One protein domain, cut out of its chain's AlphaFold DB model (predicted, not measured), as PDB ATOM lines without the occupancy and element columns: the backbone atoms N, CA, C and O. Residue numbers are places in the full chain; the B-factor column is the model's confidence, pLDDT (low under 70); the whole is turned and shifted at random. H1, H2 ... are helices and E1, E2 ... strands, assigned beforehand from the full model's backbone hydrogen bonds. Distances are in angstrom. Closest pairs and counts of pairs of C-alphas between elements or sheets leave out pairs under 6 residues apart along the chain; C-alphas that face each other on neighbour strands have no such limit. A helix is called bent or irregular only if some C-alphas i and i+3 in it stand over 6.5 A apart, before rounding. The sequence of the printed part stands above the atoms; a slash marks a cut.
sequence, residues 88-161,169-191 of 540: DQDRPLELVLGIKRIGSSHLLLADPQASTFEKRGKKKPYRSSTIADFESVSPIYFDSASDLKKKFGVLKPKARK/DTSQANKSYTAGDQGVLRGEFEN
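AT A GLANCE: This is residues 88 to 161 and 169 to 191 of the 540 residues of an uncharacterized protein of Agaricus bisporus var. burnettii (strain JB137-S8 / ATCC MYA-4627 / FGSC 10392) (UniProt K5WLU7). A small, strongly twisted antiparallel sheet, ordered E2, E1, E3, has H2 and H3 packed on it, while H1 lies off it and a loop, residues 120 to 135, returns to E3. The 97 printed residues, under half in named elements, run E1, E2, H1, E3, H2, H3, class mixed. The whole is only just compact, close to loose: radius of gyration of the C-alphas 14.5 A, spans 40 by 32 by 28 A.

IN THESE COORDINATES: E1, residues 93 to 99, begins at C-alpha (-13.977, -5.897, 21.186) and measures 19.1 A. E2 is 105 to 108, 9.8 A; H1 111 to 119, 12.4 A; E3 136 to 142, 19.1 A; H2 145 to 155, 15.3 A. H3, 182 to 191, 14.9 A, ends at C-alpha (5.114, -10.454, 17.063); it is only just irregular, C-alphas 182 and 185 being 6.8 A apart.

HOW THE PARTS SIT: Within hydrogen-bond range are N 98 and O 106, 2.8 A, in hairpin E1 and E2, and N 97 and O 138, 2.7 A, between E1 and E3. E2, H1 and E3 form a split strand-helix-strand unit, two strands joined through a helix with E1 between them in the sheet, its crossover right-handed. H3 is on the sheet, height 6.7 A, across E3 at 66 degrees on the local plane; closest C-alphas Ser 136 and Gly 187, 4.6 A. H2 is on it too, height 8.4 A, along E3 at 24 degrees on the local plane; closest C-alphas Phe 142 and Leu 148, 6.0 A. H2 has every O i to N i+4 pair within hydrogen-bond range, H1 4 of 5, H3 5 of 6.

THE WHOLE: The farthest C-alphas, Asp 90 and Lys 161, are 43.9 A apart. Residues 162 to 168 are not printed; C-alphas 161 and 169 are 15.1 A apart. The link H1 to E3 is long. Residues 121 to 128 and 159 to 161 have pLDDT under 70.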
ATOM      1  N   ASP A  88     -17.791  -0.681  21.767       81.62
ATOM      2  CA  ASP A  88     -18.139   0.380  20.843       81.62
ATOM      3  C   ASP A  88     -19.007  -0.263  19.749       81.62
ATOM      4  O   ASP A  88     -18.639  -1.311  19.225       81.62
ATOM      5  N   GLN A  89     -20.181   0.300  19.439       73.25
ATOM      6  CA  GLN A  89     -21.128  -0.329  18.498       73.25
ATOM      7  C   GLN A  89     -20.534  -0.497  17.095       73.25
ATOM      8  O   GLN A  89     -20.938  -1.398  16.363       73.25
ATOM      9  N   ASP A  90     -19.543   0.329  16.760       82.75
ATOM     10  CA  ASP A  90     -18.924   0.366  15.440       82.75
ATOM     11  C   ASP A  90     -17.586  -0.392  15.377       82.75
ATOM     12  O   ASP A  90     -16.922  -0.381  14.334       82.75
ATOM     13  N   ARG A  91     -17.137  -1.028  16.475       86.69
ATOM     14  CA  ARG A  91     -15.823  -1.697  16.528       86.69
ATOM     15  C   ARG A  91     -15.859  -3.024  17.290       86.69
ATOM     16  O   ARG A  91     -16.495  -3.119  18.337       86.69
ATOM     17  N   PRO A  92     -15.120  -4.045  16.819       91.62
ATOM     18  CA  PRO A  92     -14.999  -5.298  17.551       91.62
ATOM     19  C   PRO A  92     -14.289  -5.085  18.892       91.62
ATOM     20  O   PRO A  92     -13.413  -4.226  19.023       91.62
ATOM     21  N   LEU A  93     -14.625  -5.916  19.879       92.75
ATOM     22  CA  LEU A  93     -13.977  -5.897  21.186       92.75
ATOM     23  C   LEU A  93     -12.513  -6.324  21.042       92.75
ATOM     24  O   LEU A  93     -12.227  -7.474  20.706       92.75
ATOM     25  N   GLU A  94     -11.589  -5.411  21.338       93.25
ATOM     26  CA  GLU A  94     -10.149  -5.674  21.351       93.25
ATOM     27  C   GLU A  94      -9.686  -6.101  22.753       93.25
ATOM     28  O   GLU A  94      -9.831  -5.360  23.727       93.25
ATOM     29  N   LEU A  95      -9.082  -7.286  22.845       93.56
ATOM     30  CA  LEU A  95      -8.347  -7.770  24.016       93.56
ATOM     31  C   LEU A  95      -6.888  -8.055  23.634       93.56
ATOM     32  O   LEU A  95      -6.510  -8.033  22.460       93.56
ATOM     33  N   VAL A  96      -6.063  -8.374  24.631       94.69
ATOM     34  CA  VAL A  96      -4.661  -8.749  24.424       94.69
ATOM     35  C   VAL A  96      -4.509 -10.267  24.526       94.69
ATOM     36  O   VAL A  96      -4.927 -10.890  25.500       94.69
ATOM     37  N   LEU A  97      -3.877 -10.872  23.526       96.38
ATOM     38  CA  LEU A  97      -3.451 -12.265  23.518       96.38
ATOM     39  C   LEU A  97      -1.996 -12.357  23.988       96.38
ATOM     40  O   LEU A  97      -1.082 -11.900  23.305       96.38
ATOM     41  N   GLY A  98      -1.780 -12.972  25.147       95.44
ATOM     42  CA  GLY A  98      -0.452 -13.278  25.672       95.44
ATOM     43  C   GLY A  98      -0.037 -14.713  25.359       95.44
ATOM     44  O   GLY A  98      -0.748 -15.651  25.726       95.44
ATOM     45  N   ILE A  99       1.131 -14.905  24.740       95.19
ATOM     46  CA  ILE A  99       1.744 -16.230  24.553       95.19
ATOM     47  C   ILE A  99       2.899 -16.388  25.535       95.19
ATOM     48  O   ILE A  99       3.867 -15.635  25.493       95.19
ATOM     49  N   LYS A 100       2.815 -17.371  26.434       93.56
ATOM     50  CA  LYS A 100       3.915 -17.701  27.353       93.56
ATOM     51  C   LYS A 100       5.002 -18.496  26.639       93.56
ATOM     52  O   LYS A 100       4.729 -19.176  25.655       93.56
ATOM     53  N   ARG A 101       6.205 -18.525  27.218       92.69
ATOM     54  CA  ARG A 101       7.350 -19.299  26.706       92.69
ATOM     55  C   ARG A 101       7.077 -20.788  26.512       92.69
ATOM     56  O   ARG A 101       7.488 -21.361  25.509       92.69
ATOM     57  N   ILE A 102       6.295 -21.383  27.409       91.81
ATOM     58  CA  ILE A 102       5.853 -22.782  27.293       91.81
ATOM     59  C   ILE A 102       4.863 -23.019  26.147       91.81
ATOM     60  O   ILE A 102       4.604 -24.160  25.790       91.81
ATOM     61  N   GLY A 103       4.308 -21.954  25.566       91.88
ATOM     62  CA  GLY A 103       3.373 -21.994  24.449       91.88
ATOM     63  C   GLY A 103       1.913 -21.822  24.826       91.88
ATOM     64  O   GLY A 103       1.093 -21.769  23.921       91.88
ATOM     65  N   SER A 104       1.558 -21.699  26.105       91.50
ATOM     66  CA  SER A 104       0.171 -21.466  26.513       91.50
ATOM     67  C   SER A 104      -0.293 -20.040  26.200       91.50
ATOM     68  O   SER A 104       0.425 -19.057  26.406       91.50
ATOM     69  N   SER A 105      -1.521 -19.941  25.705       93.81
ATOM     70  CA  SER A 105      -2.183 -18.693  25.327       93.81
ATOM     71  C   SER A 105      -3.111 -18.196  26.434       93.81
ATOM     72  O   SER A 105      -3.751 -19.001  27.109       93.81
ATOM     73  N   HIS A 106      -3.148 -16.881  26.646       92.44
ATOM     74  CA  HIS A 106      -3.934 -16.228  27.694       92.44
ATOM     75  C   HIS A 106      -4.619 -14.982  27.129       92.44
ATOM     76  O   HIS A 106      -4.017 -14.257  26.339       92.44
ATOM     77  N   LEU A 107      -5.852 -14.720  27.558       92.12
ATOM     78  CA  LEU A 107      -6.521 -13.444  27.309       92.12
ATOM     79  C   LEU A 107      -6.226 -12.485  28.455       92.12
ATOM     80  O   LEU A 107      -6.340 -12.850  29.626       92.12
ATOM     81  N   LEU A 108      -5.836 -11.269  28.101       90.62
ATOM     82  CA  LEU A 108      -5.397 -10.227  29.012       90.62
ATOM     83  C   LEU A 108      -6.160  -8.934  28.710       90.62
ATOM     84  O   LEU A 108      -6.558  -8.672  27.572       90.62
ATOM     85  N   LEU A 109      -6.323  -8.114  29.744       87.75
ATOM     86  CA  LEU A 109      -6.752  -6.726  29.614       87.75
ATOM     87  C   LEU A 109      -5.522  -5.831  29.665       87.75
ATOM     88  O   LEU A 109      -4.662  -6.017  30.527       87.75
ATOM     89  N   ALA A 110      -5.458  -4.845  28.778       86.88
ATOM     90  CA  ALA A 110      -4.443  -3.807  28.860       86.88
ATOM     91  C   ALA A 110      -4.683  -2.910  30.087       86.88
ATOM     92  O   ALA A 110      -5.830  -2.687  30.485       86.88
ATOM     93  N   ASP A 111      -3.624  -2.316  30.644       82.38
ATOM     94  CA  ASP A 111      -3.721  -1.438  31.822       82.38
ATOM     95  C   ASP A 111      -4.766  -0.309  31.684       82.38
ATOM     96  O   ASP A 111      -5.524  -0.086  32.637       82.38
ATOM     97  N   PRO A 112      -4.902   0.382  30.528       82.94
ATOM     98  CA  PRO A 112      -5.953   1.388  30.351       82.94
ATOM     99  C   PRO A 112      -7.371   0.799  30.428       82.94
ATOM    100  O   PRO A 112      -8.281   1.426  30.979       82.94
ATOM    101  N   GLN A 113      -7.561  -0.421  29.913       85.12
ATOM    102  CA  GLN A 113      -8.841  -1.128  29.959       85.12
ATOM    103  C   GLN A 113      -9.157  -1.558  31.397       85.12
ATOM    104  O   GLN A 113     -10.235  -1.252  31.904       85.12
ATOM    105  N   ALA A 114      -8.195  -2.176  32.093       82.50
ATOM    106  CA  ALA A 114      -8.334  -2.578  33.494       82.50
ATOM    107  C   ALA A 114      -8.663  -1.380  34.408       82.50
ATOM    108  O   ALA A 114      -9.624  -1.425  35.180       82.50
ATOM    109  N   SER A 115      -7.956  -0.260  34.222       81.19
ATOM    110  CA  SER A 115      -8.177   0.988  34.970       81.19
ATOM    111  C   SER A 115      -9.588   1.564  34.787       81.19
ATOM    112  O   SER A 115     -10.105   2.264  35.661       81.19
ATOM    113  N   THR A 116     -10.238   1.295  33.650       82.81
ATOM    114  CA  THR A 116     -11.607   1.766  33.383       82.81
ATOM    115  C   THR A 116     -12.628   1.056  34.272       82.81
ATOM    116  O   THR A 116     -13.585   1.683  34.737       82.81
ATOM    117  N   PHE A 117     -12.402  -0.220  34.585       77.75
ATOM    118  CA  PHE A 117     -13.246  -0.967  35.519       77.75
ATOM    119  C   PHE A 117     -13.035  -0.525  36.971       77.75
ATOM    120  O   PHE A 117     -14.010  -0.385  37.712       77.75
ATOM    121  N   GLU A 118     -11.797  -0.211  37.357       75.19
ATOM    122  CA  GLU A 118     -11.475   0.300  38.700       75.19
ATOM    123  C   GLU A 118     -12.205   1.597  39.025       75.19
ATOM    124  O   GLU A 118     -12.823   1.727  40.082       75.19
ATOM    125  N   LYS A 119     -12.205   2.545  38.080       75.62
ATOM    126  CA  LYS A 119     -12.909   3.827  38.229       75.62
ATOM    127  C   LYS A 119     -14.417   3.657  38.432       75.62
ATOM    128  O   LYS A 119     -15.052   4.533  39.008       75.62
ATOM    129  N   ARG A 120     -14.991   2.533  37.989       73.38
ATOM    130  CA  ARG A 120     -16.407   2.179  38.177       73.38
ATOM    131  C   ARG A 120     -16.662   1.386  39.467       73.38
ATOM    132  O   ARG A 120     -17.714   0.767  39.608       73.38
ATOM    133  N   GLY A 121     -15.708   1.380  40.401       64.38
ATOM    134  CA  GLY A 121     -15.837   0.719  41.702       64.38
ATOM    135  C   GLY A 121     -15.728  -0.806  41.640       64.38
ATOM    136  O   GLY A 121     -16.085  -1.485  42.603       64.38
ATOM    137  N   LYS A 122     -15.252  -1.371  40.520       66.50
ATOM    138  CA  LYS A 122     -14.982  -2.809  40.406       66.50
ATOM    139  C   LYS A 122     -13.556  -3.086  40.895       66.50
ATOM    140  O   LYS A 122     -12.625  -2.368  40.544       66.50
ATOM    141  N   LYS A 123     -13.377  -4.111  41.735       58.50
ATOM    142  CA  LYS A 123     -12.053  -4.499  42.254       58.50
ATOM    143  C   LYS A 123     -11.153  -4.985  41.111       58.50
ATOM    144  O   LYS A 123     -11.636  -5.677  40.217       58.50
ATOM    145  N   LYS A 124      -9.850  -4.671  41.181       54.66
ATOM    146  CA  LYS A 124      -8.836  -5.239  40.279       54.66
ATOM    147  C   LYS A 124      -8.915  -6.773  40.298       54.66
ATOM    148  O   LYS A 124      -9.017  -7.344  41.390       54.66
ATOM    149  N   PRO A 125      -8.805  -7.450  39.141       53.81
ATOM    150  CA  PRO A 125      -8.494  -8.867  39.134       53.81
ATOM    151  C   PRO A 125      -7.192  -9.103  39.910       53.81
ATOM    152  O   PRO A 125      -6.235  -8.338  39.802       53.81
ATOM    153  N   TYR A 126      -7.177 -10.157  40.720       52.31
ATOM    154  CA  TYR A 126      -6.180 -10.367  41.772       52.31
ATOM    155  C   TYR A 126      -4.746 -10.630  41.267       52.31
ATOM    156  O   TYR A 126      -3.789 -10.519  42.029       52.31
ATOM    157  N   ARG A 127      -4.571 -10.964  39.981       59.94
ATOM    158  CA  ARG A 127      -3.267 -11.297  39.394       59.94
ATOM    159  C   ARG A 127      -2.932 -10.363  38.238       59.94
ATOM    160  O   ARG A 127      -3.425 -10.548  37.128       59.94
ATOM    161  N   SER A 128      -2.046  -9.401  38.482       66.06
ATOM    162  CA  SER A 128      -1.370  -8.671  37.410       66.06
ATOM    163  C   SER A 128      -0.264  -9.556  36.842       66.06
ATOM    164  O   SER A 128       0.692  -9.878  37.547       66.06
ATOM    165  N   SER A 129      -0.396  -9.969  35.584       76.06
ATOM    166  CA  SER A 129       0.744 -10.517  34.845       76.06
ATOM    167  C   SER A 129       1.572  -9.370  34.285       76.06
ATOM    168  O   SER A 129       1.036  -8.311  33.958       76.06
ATOM    169  N   THR A 130       2.874  -9.577  34.176       82.81
ATOM    170  CA  THR A 130       3.773  -8.611  33.551       82.81
ATOM    171  C   THR A 130       4.039  -9.022  32.111       82.81
ATOM    172  O   THR A 130       3.977 -10.198  31.763       82.81
ATOM    173  N   ILE A 131       4.386  -8.066  31.253       82.44
ATOM    174  CA  ILE A 131       4.783  -8.362  29.867       82.44
ATOM    175  C   ILE A 131       5.977  -9.329  29.818       82.44
ATOM    176  O   ILE A 131       6.074 -10.135  28.899       82.44
ATOM    177  N   ALA A 132       6.853  -9.293  30.828       85.62
ATOM    178  CA  ALA A 132       7.990 -10.201  30.956       85.62
ATOM    179  C   ALA A 132       7.582 -11.677  31.138       85.62
ATOM    180  O   ALA A 132       8.415 -12.567  30.970       85.62
ATOM    181  N   ASP A 133       6.314 -11.952  31.454       87.00
ATOM    182  CA  ASP A 133       5.782 -13.312  31.538       87.00
ATOM    183  C   ASP A 133       5.435 -13.905  30.158       87.00
ATOM    184  O   ASP A 133       5.142 -15.103  30.067       87.00
ATOM    185  N   PHE A 134       5.484 -13.101  29.086       92.25
ATOM    186  CA  PHE A 134       5.035 -13.481  27.746       92.25
ATOM    187  C   PHE A 134       6.102 -13.276  26.658       92.25
ATOM    188  O   PHE A 134       6.708 -12.211  26.516       92.25
ATOM    189  N   GLU A 135       6.247 -14.287  25.801       93.94
ATOM    190  CA  GLU A 135       7.035 -14.220  24.564       93.94
ATOM    191  C   GLU A 135       6.406 -13.297  23.529       93.94
ATOM    192  O   GLU A 135       7.110 -12.777  22.671       93.94
ATOM    193  N   SER A 136       5.098 -13.056  23.599       95.50
ATOM    194  CA  SER A 136       4.423 -12.035  22.802       95.50
ATOM    195  C   SER A 136       3.158 -11.548  23.493       95.50
ATOM    196  O   SER A 136       2.495 -12.294  24.218       95.50
ATOM    197  N   VAL A 137       2.806 -10.299  23.210       94.88
ATOM    198  CA  VAL A 137       1.500  -9.718  23.508       94.88
ATOM    199  C   VAL A 137       0.979  -9.111  22.216       94.88
ATOM    200  O   VAL A 137       1.624  -8.237  21.644       94.88
ATOM    201  N   SER A 138      -0.140  -9.612  21.710       96.50
ATOM    202  CA  SER A 138      -0.694  -9.203  20.418       96.50
ATOM    203  C   SER A 138      -2.191  -8.919  20.522       96.50
ATOM    204  O   SER A 138      -2.846  -9.390  21.452       96.50
ATOM    205  N   PRO A 139      -2.763  -8.132  19.602       96.00
ATOM    206  CA  PRO A 139      -4.195  -7.877  19.594       96.00
ATOM    207  C   PRO A 139      -4.995  -9.124  19.179       96.00
ATOM    208  O   PRO A 139      -4.637  -9.850  18.235       96.00
ATOM    209  N   ILE A 140      -6.137  -9.317  19.834       95.88
ATOM    210  CA  ILE A 140      -7.184 -10.265  19.440       95.88
ATOM    211  C   ILE A 140      -8.548  -9.572  19.497       95.88
ATOM    212  O   ILE A 140      -8.816  -8.792  20.406       95.88
ATOM    213  N   TYR A 141      -9.390  -9.846  18.503       94.62
ATOM    214  CA  TYR A 141     -10.662  -9.157  18.294       94.62
ATOM    215  C   TYR A 141     -11.820 -10.138  18.378       94.62
ATOM    216  O   TYR A 141     -11.691 -11.281  17.938       94.62
ATOM    217  N   PHE A 142     -12.941  -9.666  18.910       94.19
ATOM    218  CA  PHE A 142     -14.187 -10.414  18.984       94.19
ATOM    219  C   PHE A 142     -15.324  -9.559  18.437       94.19
ATOM    220  O   PHE A 142     -15.619  -8.494  18.979       94.19
ATOM    221  N   ASP A 143     -15.971 -10.043  17.377       92.06
ATOM    222  CA  ASP A 143     -17.105  -9.355  16.748       92.06
ATOM    223  C   ASP A 143     -18.383  -9.472  17.591       92.06
ATOM    224  O   ASP A 143     -19.297  -8.660  17.478       92.06
ATOM    225  N   SER A 144     -18.457 -10.486  18.459       91.50
ATOM    226  CA  SER A 144     -19.611 -10.717  19.319       91.50
ATOM    227  C   SER A 144     -19.229 -11.290  20.686       91.50
ATOM    228  O   SER A 144     -18.222 -11.987  20.848       91.50
ATOM    229  N   ALA A 145     -20.101 -11.080  21.677       91.38
ATOM    230  CA  ALA A 145     -19.999 -11.738  22.981       91.38
ATOM    231  C   ALA A 145     -20.017 -13.277  22.865       91.38
ATOM    232  O   ALA A 145     -19.398 -13.973  23.671       91.38
ATOM    233  N   SER A 146     -20.689 -13.813  21.839       92.81
ATOM    234  CA  SER A 146     -20.715 -15.251  21.546       92.81
ATOM    235  C   SER A 146     -19.327 -15.778  21.177       92.81
ATOM    236  O   SER A 146     -18.918 -16.835  21.657       92.81
ATOM    237  N   ASP A 147     -18.556 -15.026  20.392       92.50
ATOM    238  CA  ASP A 147     -17.213 -15.449  19.984       92.50
ATOM    239  C   ASP A 147     -16.219 -15.381  21.145       92.50
ATOM    240  O   ASP A 147     -15.415 -16.301  21.324       92.50
ATOM    241  N   LEU A 148     -16.346 -14.370  22.012       93.56
ATOM    242  CA  LEU A 148     -15.594 -14.319  23.266       93.56
ATOM    243  C   LEU A 148     -15.936 -15.513  24.174       93.56
ATOM    244  O   LEU A 148     -15.036 -16.161  24.711       93.56
ATOM    245  N   LYS A 149     -17.224 -15.868  24.291       93.50
ATOM    246  CA  LYS A 149     -17.688 -17.028  25.073       93.50
ATOM    247  C   LYS A 149     -17.113 -18.342  24.555       93.50
ATOM    248  O   LYS A 149     -16.630 -19.153  25.347       93.50
ATOM    249  N   LYS A 150     -17.104 -18.545  23.232       92.81
ATOM    250  CA  LYS A 150     -16.445 -19.708  22.610       92.81
ATOM    251  C   LYS A 150     -14.964 -19.745  22.982       92.81
ATOM    252  O   LYS A 150     -14.466 -20.797  23.383       92.81
ATOM    253  N   LYS A 151     -14.266 -18.603  22.917       92.50
ATOM    254  CA  LYS A 151     -12.841 -18.522  23.271       92.50
ATOM    255  C   LYS A 151     -12.585 -18.867  24.739       92.50
ATOM    256  O   LYS A 151     -11.662 -19.632  25.015       92.50
ATOM    257  N   PHE A 152     -13.418 -18.381  25.663       90.75
ATOM    258  CA  PHE A 152     -13.357 -18.771  27.078       90.75
ATOM    259  C   PHE A 152     -13.522 -20.277  27.260       90.75
ATOM    260  O   PHE A 152     -12.727 -20.888  27.969       90.75
ATOM    261  N   GLY A 153     -14.471 -20.901  26.557       89.06
ATOM    262  CA  GLY A 153     -14.669 -22.352  26.611       89.06
ATOM    263  C   GLY A 153     -13.419 -23.161  26.240       89.06
ATOM    264  O   GLY A 153     -13.124 -24.165  26.886       89.06
ATOM    265  N   VAL A 154     -12.646 -22.707  25.247       90.00
ATOM    266  CA  VAL A 154     -11.416 -23.398  24.803       90.00
ATOM    267  C   VAL A 154     -10.234 -23.153  25.756       90.00
ATOM    268  O   VAL A 154      -9.371 -24.025  25.890       90.00
ATOM    269  N   LEU A 155     -10.199 -21.999  26.430       88.12
ATOM    270  CA  LEU A 155      -9.163 -21.613  27.402       88.12
ATOM    271  C   LEU A 155      -9.457 -22.075  28.835       88.12
ATOM    272  O   LEU A 155      -8.580 -22.004  29.694       88.12
ATOM    273  N   LYS A 156     -10.665 -22.566  29.110       85.81
ATOM    274  CA  LYS A 156     -11.053 -23.066  30.427       85.81
ATOM    275  C   LYS A 156     -10.372 -24.408  30.721       85.81
ATOM    276  O   LYS A 156     -10.536 -25.349  29.935       85.81
ATOM    277  N   PRO A 157      -9.636 -24.545  31.840       83.00
ATOM    278  CA  PRO A 157      -9.087 -25.828  32.257       83.00
ATOM    279  C   PRO A 157     -10.199 -26.861  32.447       83.00
ATOM    280  O   PRO A 157     -11.229 -26.579  33.065       83.00
ATOM    281  N   LYS A 158     -10.000 -28.071  31.919       78.62
ATOM    282  CA  LYS A 158     -10.922 -29.187  32.151       78.62
ATOM    283  C   LYS A 158     -10.459 -29.952  33.386       78.62
ATOM    284  O   LYS A 158      -9.322 -30.424  33.435       78.62
ATOM    285  N   ALA A 159     -11.336 -30.081  34.380       68.94
ATOM    286  CA  ALA A 159     -11.069 -30.914  35.547       68.94
ATOM    287  C   ALA A 159     -10.966 -32.382  35.107       68.94
ATOM    288  O   ALA A 159     -11.891 -32.913  34.490       68.94
ATOM    289  N   ARG A 160      -9.851 -33.048  35.420       65.00
ATOM    290  CA  ARG A 160      -9.720 -34.495  35.223       65.00
ATOM    291  C   ARG A 160     -10.210 -35.218  36.470       65.00
ATOM    292  O   ARG A 160      -9.757 -34.946  37.582       65.00
ATOM    293  N   LYS A 161     -11.142 -36.156  36.284       58.00
ATOM    294  CA  LYS A 161     -11.672 -36.996  37.366       58.00
ATOM    295  C   LYS A 161     -10.500 -37.725  38.042       58.00
ATOM    296  O   LYS A 161      -9.779 -38.469  37.389       58.00
ATOM    297  N   ASP A 169      -1.641 -26.231  32.607       79.38
ATOM    298  CA  ASP A 169      -2.954 -25.851  32.082       79.38
ATOM    299  C   ASP A 169      -3.565 -26.969  31.215       79.38
ATOM    300  O   ASP A 169      -3.023 -27.340  30.171       79.38
ATOM    301  N   THR A 170      -4.710 -27.509  31.650       84.12
ATOM    302  CA  THR A 170      -5.426 -28.614  30.989       84.12
ATOM    303  C   THR A 170      -6.483 -28.154  29.980       84.12
ATOM    304  O   THR A 170      -7.244 -28.982  29.463       84.12
ATOM    305  N   SER A 171      -6.578 -26.853  29.697       85.81
ATOM    306  CA  SER A 171      -7.536 -26.320  28.725       85.81
ATOM    307  C   SER A 171      -7.292 -26.874  27.323       85.81
ATOM    308  O   SER A 171      -6.185 -27.282  26.967       85.81
ATOM    309  N   GLN A 172      -8.327 -26.900  26.482       88.06
ATOM    310  CA  GLN A 172      -8.204 -27.448  25.129       88.06
ATOM    311  C   GLN A 172      -7.154 -26.698  24.293       88.06
ATOM    312  O   GLN A 172      -6.433 -27.338  23.525       88.06
ATOM    313  N   ALA A 173      -7.050 -25.376  24.465       86.62
ATOM    314  CA  ALA A 173      -6.029 -24.557  23.814       86.62
ATOM    315  C   ALA A 173      -4.613 -24.874  24.313       86.62
ATOM    316  O   ALA A 173      -3.673 -24.874  23.514       86.62
ATOM    317  N   ASN A 174      -4.454 -25.142  25.615       90.50
ATOM    318  CA  ASN A 174      -3.140 -25.158  26.253       90.50
ATOM    319  C   ASN A 174      -2.607 -26.558  26.609       90.50
ATOM    320  O   ASN A 174      -1.404 -26.699  26.811       90.50
ATOM    321  N   LYS A 175      -3.438 -27.610  26.572       87.75
ATOM    322  CA  LYS A 175      -3.072 -28.983  26.980       87.75
ATOM    323  C   LYS A 175      -1.873 -29.589  26.244       87.75
ATOM    324  O   LYS A 175      -1.248 -30.507  26.762       87.75
ATOM    325  N   SER A 176      -1.556 -29.115  25.034       87.06
ATOM    326  CA  SER A 176      -0.385 -29.579  24.272       87.06
ATOM    327  C   SER A 176       0.921 -28.866  24.651       87.06
ATOM    328  O   SER A 176       1.954 -29.155  24.059       87.06
ATOM    329  N   TYR A 177       0.879 -27.905  25.576       87.62
ATOM    330  CA  TYR A 177       1.969 -26.978  25.889       87.62
ATOM    331  C   TYR A 177       2.381 -27.104  27.356       87.62
ATOM    332  O   TYR A 177       2.142 -26.215  28.174       87.62
ATOM    333  N   THR A 178       2.967 -28.249  27.698       78.62
ATOM    334  CA  THR A 178       3.276 -28.616  29.087       78.62
ATOM    335  C   THR A 178       4.711 -28.296  29.505       78.62
ATOM    336  O   THR A 178       4.964 -28.133  30.695       78.62
ATOM    337  N   ALA A 179       5.654 -28.176  28.562       76.69
ATOM    338  CA  ALA A 179       7.053 -27.865  28.854       76.69
ATOM    339  C   ALA A 179       7.821 -27.330  27.629       76.69
ATOM    340  O   ALA A 179       7.410 -27.505  26.480       76.69
ATOM    341  N   GLY A 180       8.984 -26.730  27.897       83.75
ATOM    342  CA  GLY A 180       9.958 -26.309  26.888       83.75
ATOM    343  C   GLY A 180       9.685 -24.936  26.273       83.75
ATOM    344  O   GLY A 180       8.981 -24.109  26.844       83.75
ATOM    345  N   ASP A 181      10.255 -24.721  25.088       88.44
ATOM    346  CA  ASP A 181      10.261 -23.437  24.371       88.44
ATOM    347  C   ASP A 181       9.251 -23.407  23.207       88.44
ATOM    348  O   ASP A 181       9.409 -22.685  22.222       88.44
ATOM    349  N   GLN A 182       8.175 -24.196  23.316       86.12
ATOM    350  CA  GLN A 182       7.112 -24.311  22.302       86.12
ATOM    351  C   GLN A 182       6.411 -22.969  22.010       86.12
ATOM    352  O   GLN A 182       5.775 -22.807  20.967       86.12
ATOM    353  N   GLY A 183       6.504 -22.004  22.927       91.62
ATOM    354  CA  GLY A 183       5.938 -20.671  22.786       91.62
ATOM    355  C   GLY A 183       6.806 -19.673  22.043       91.62
ATOM    356  O   GLY A 183       6.264 -18.666  21.613       91.62
ATOM    357  N   VAL A 184       8.098 -19.944  21.827       94.56
ATOM    358  CA  VAL A 184       9.009 -18.982  21.178       94.56
ATOM    359  C   VAL A 184       8.557 -18.683  19.747       94.56
ATOM    360  O   VAL A 184       8.298 -17.533  19.410       94.56
ATOM    361  N   LEU A 185       8.351 -19.712  18.916       95.50
ATOM    362  CA  LEU A 185       7.896 -19.519  17.530       95.50
ATOM    363  C   LEU A 185       6.433 -19.061  17.433       95.50
ATOM    364  O   LEU A 185       6.060 -18.358  16.496       95.50
ATOM    365  N   ARG A 186       5.593 -19.432  18.407       96.38
ATOM    366  CA  ARG A 186       4.226 -18.899  18.504       96.38
ATOM    367  C   ARG A 186       4.245 -17.405  18.810       96.38
ATOM    368  O   ARG A 186       3.488 -16.651  18.211       96.38
ATOM    369  N   GLY A 187       5.105 -17.006  19.742       96.88
ATOM    370  CA  GLY A 187       5.326 -15.620  20.102       96.88
ATOM    371  C   GLY A 187       5.872 -14.834  18.920       96.88
ATOM    372  O   GLY A 187       5.371 -13.759  18.627       96.88
ATOM    373  N   GLU A 188       6.809 -15.410  18.170       97.56
ATOM    374  CA  GLU A 188       7.351 -14.800  16.956       97.56
ATOM    375  C   GLU A 188       6.285 -14.584  15.870       97.56
ATOM    376  O   GLU A 188       6.225 -13.513  15.268       97.56
ATOM    377  N   PHE A 189       5.372 -15.542  15.677       98.31
ATOM    378  CA  PHE A 189       4.220 -15.363  14.788       98.31
ATOM    379  C   PHE A 189       3.344 -14.178  15.220       98.31
ATOM    380  O   PHE A 189       2.965 -13.337  14.408       98.31
ATOM    381  N   GLU A 190       3.030 -14.085  16.511       98.12
ATOM    382  CA  GLU A 190       2.210 -12.998  17.051       98.12
ATOM    383  C   GLU A 190       2.949 -11.647  17.063       98.12
ATOM    384  O   GLU A 190       2.328 -10.615  16.814       98.12
ATOM    385  N   ASN A 191       4.271 -11.636  17.256       97.75
ATOM    386  CA  ASN A 191       5.114 -10.454  17.063       97.75
ATOM    387  C   ASN A 191       5.021  -9.972  15.609       97.75
ATOM    388  O   ASN A 191       4.861  -8.778  15.369       97.75
TER     389      ASN A 191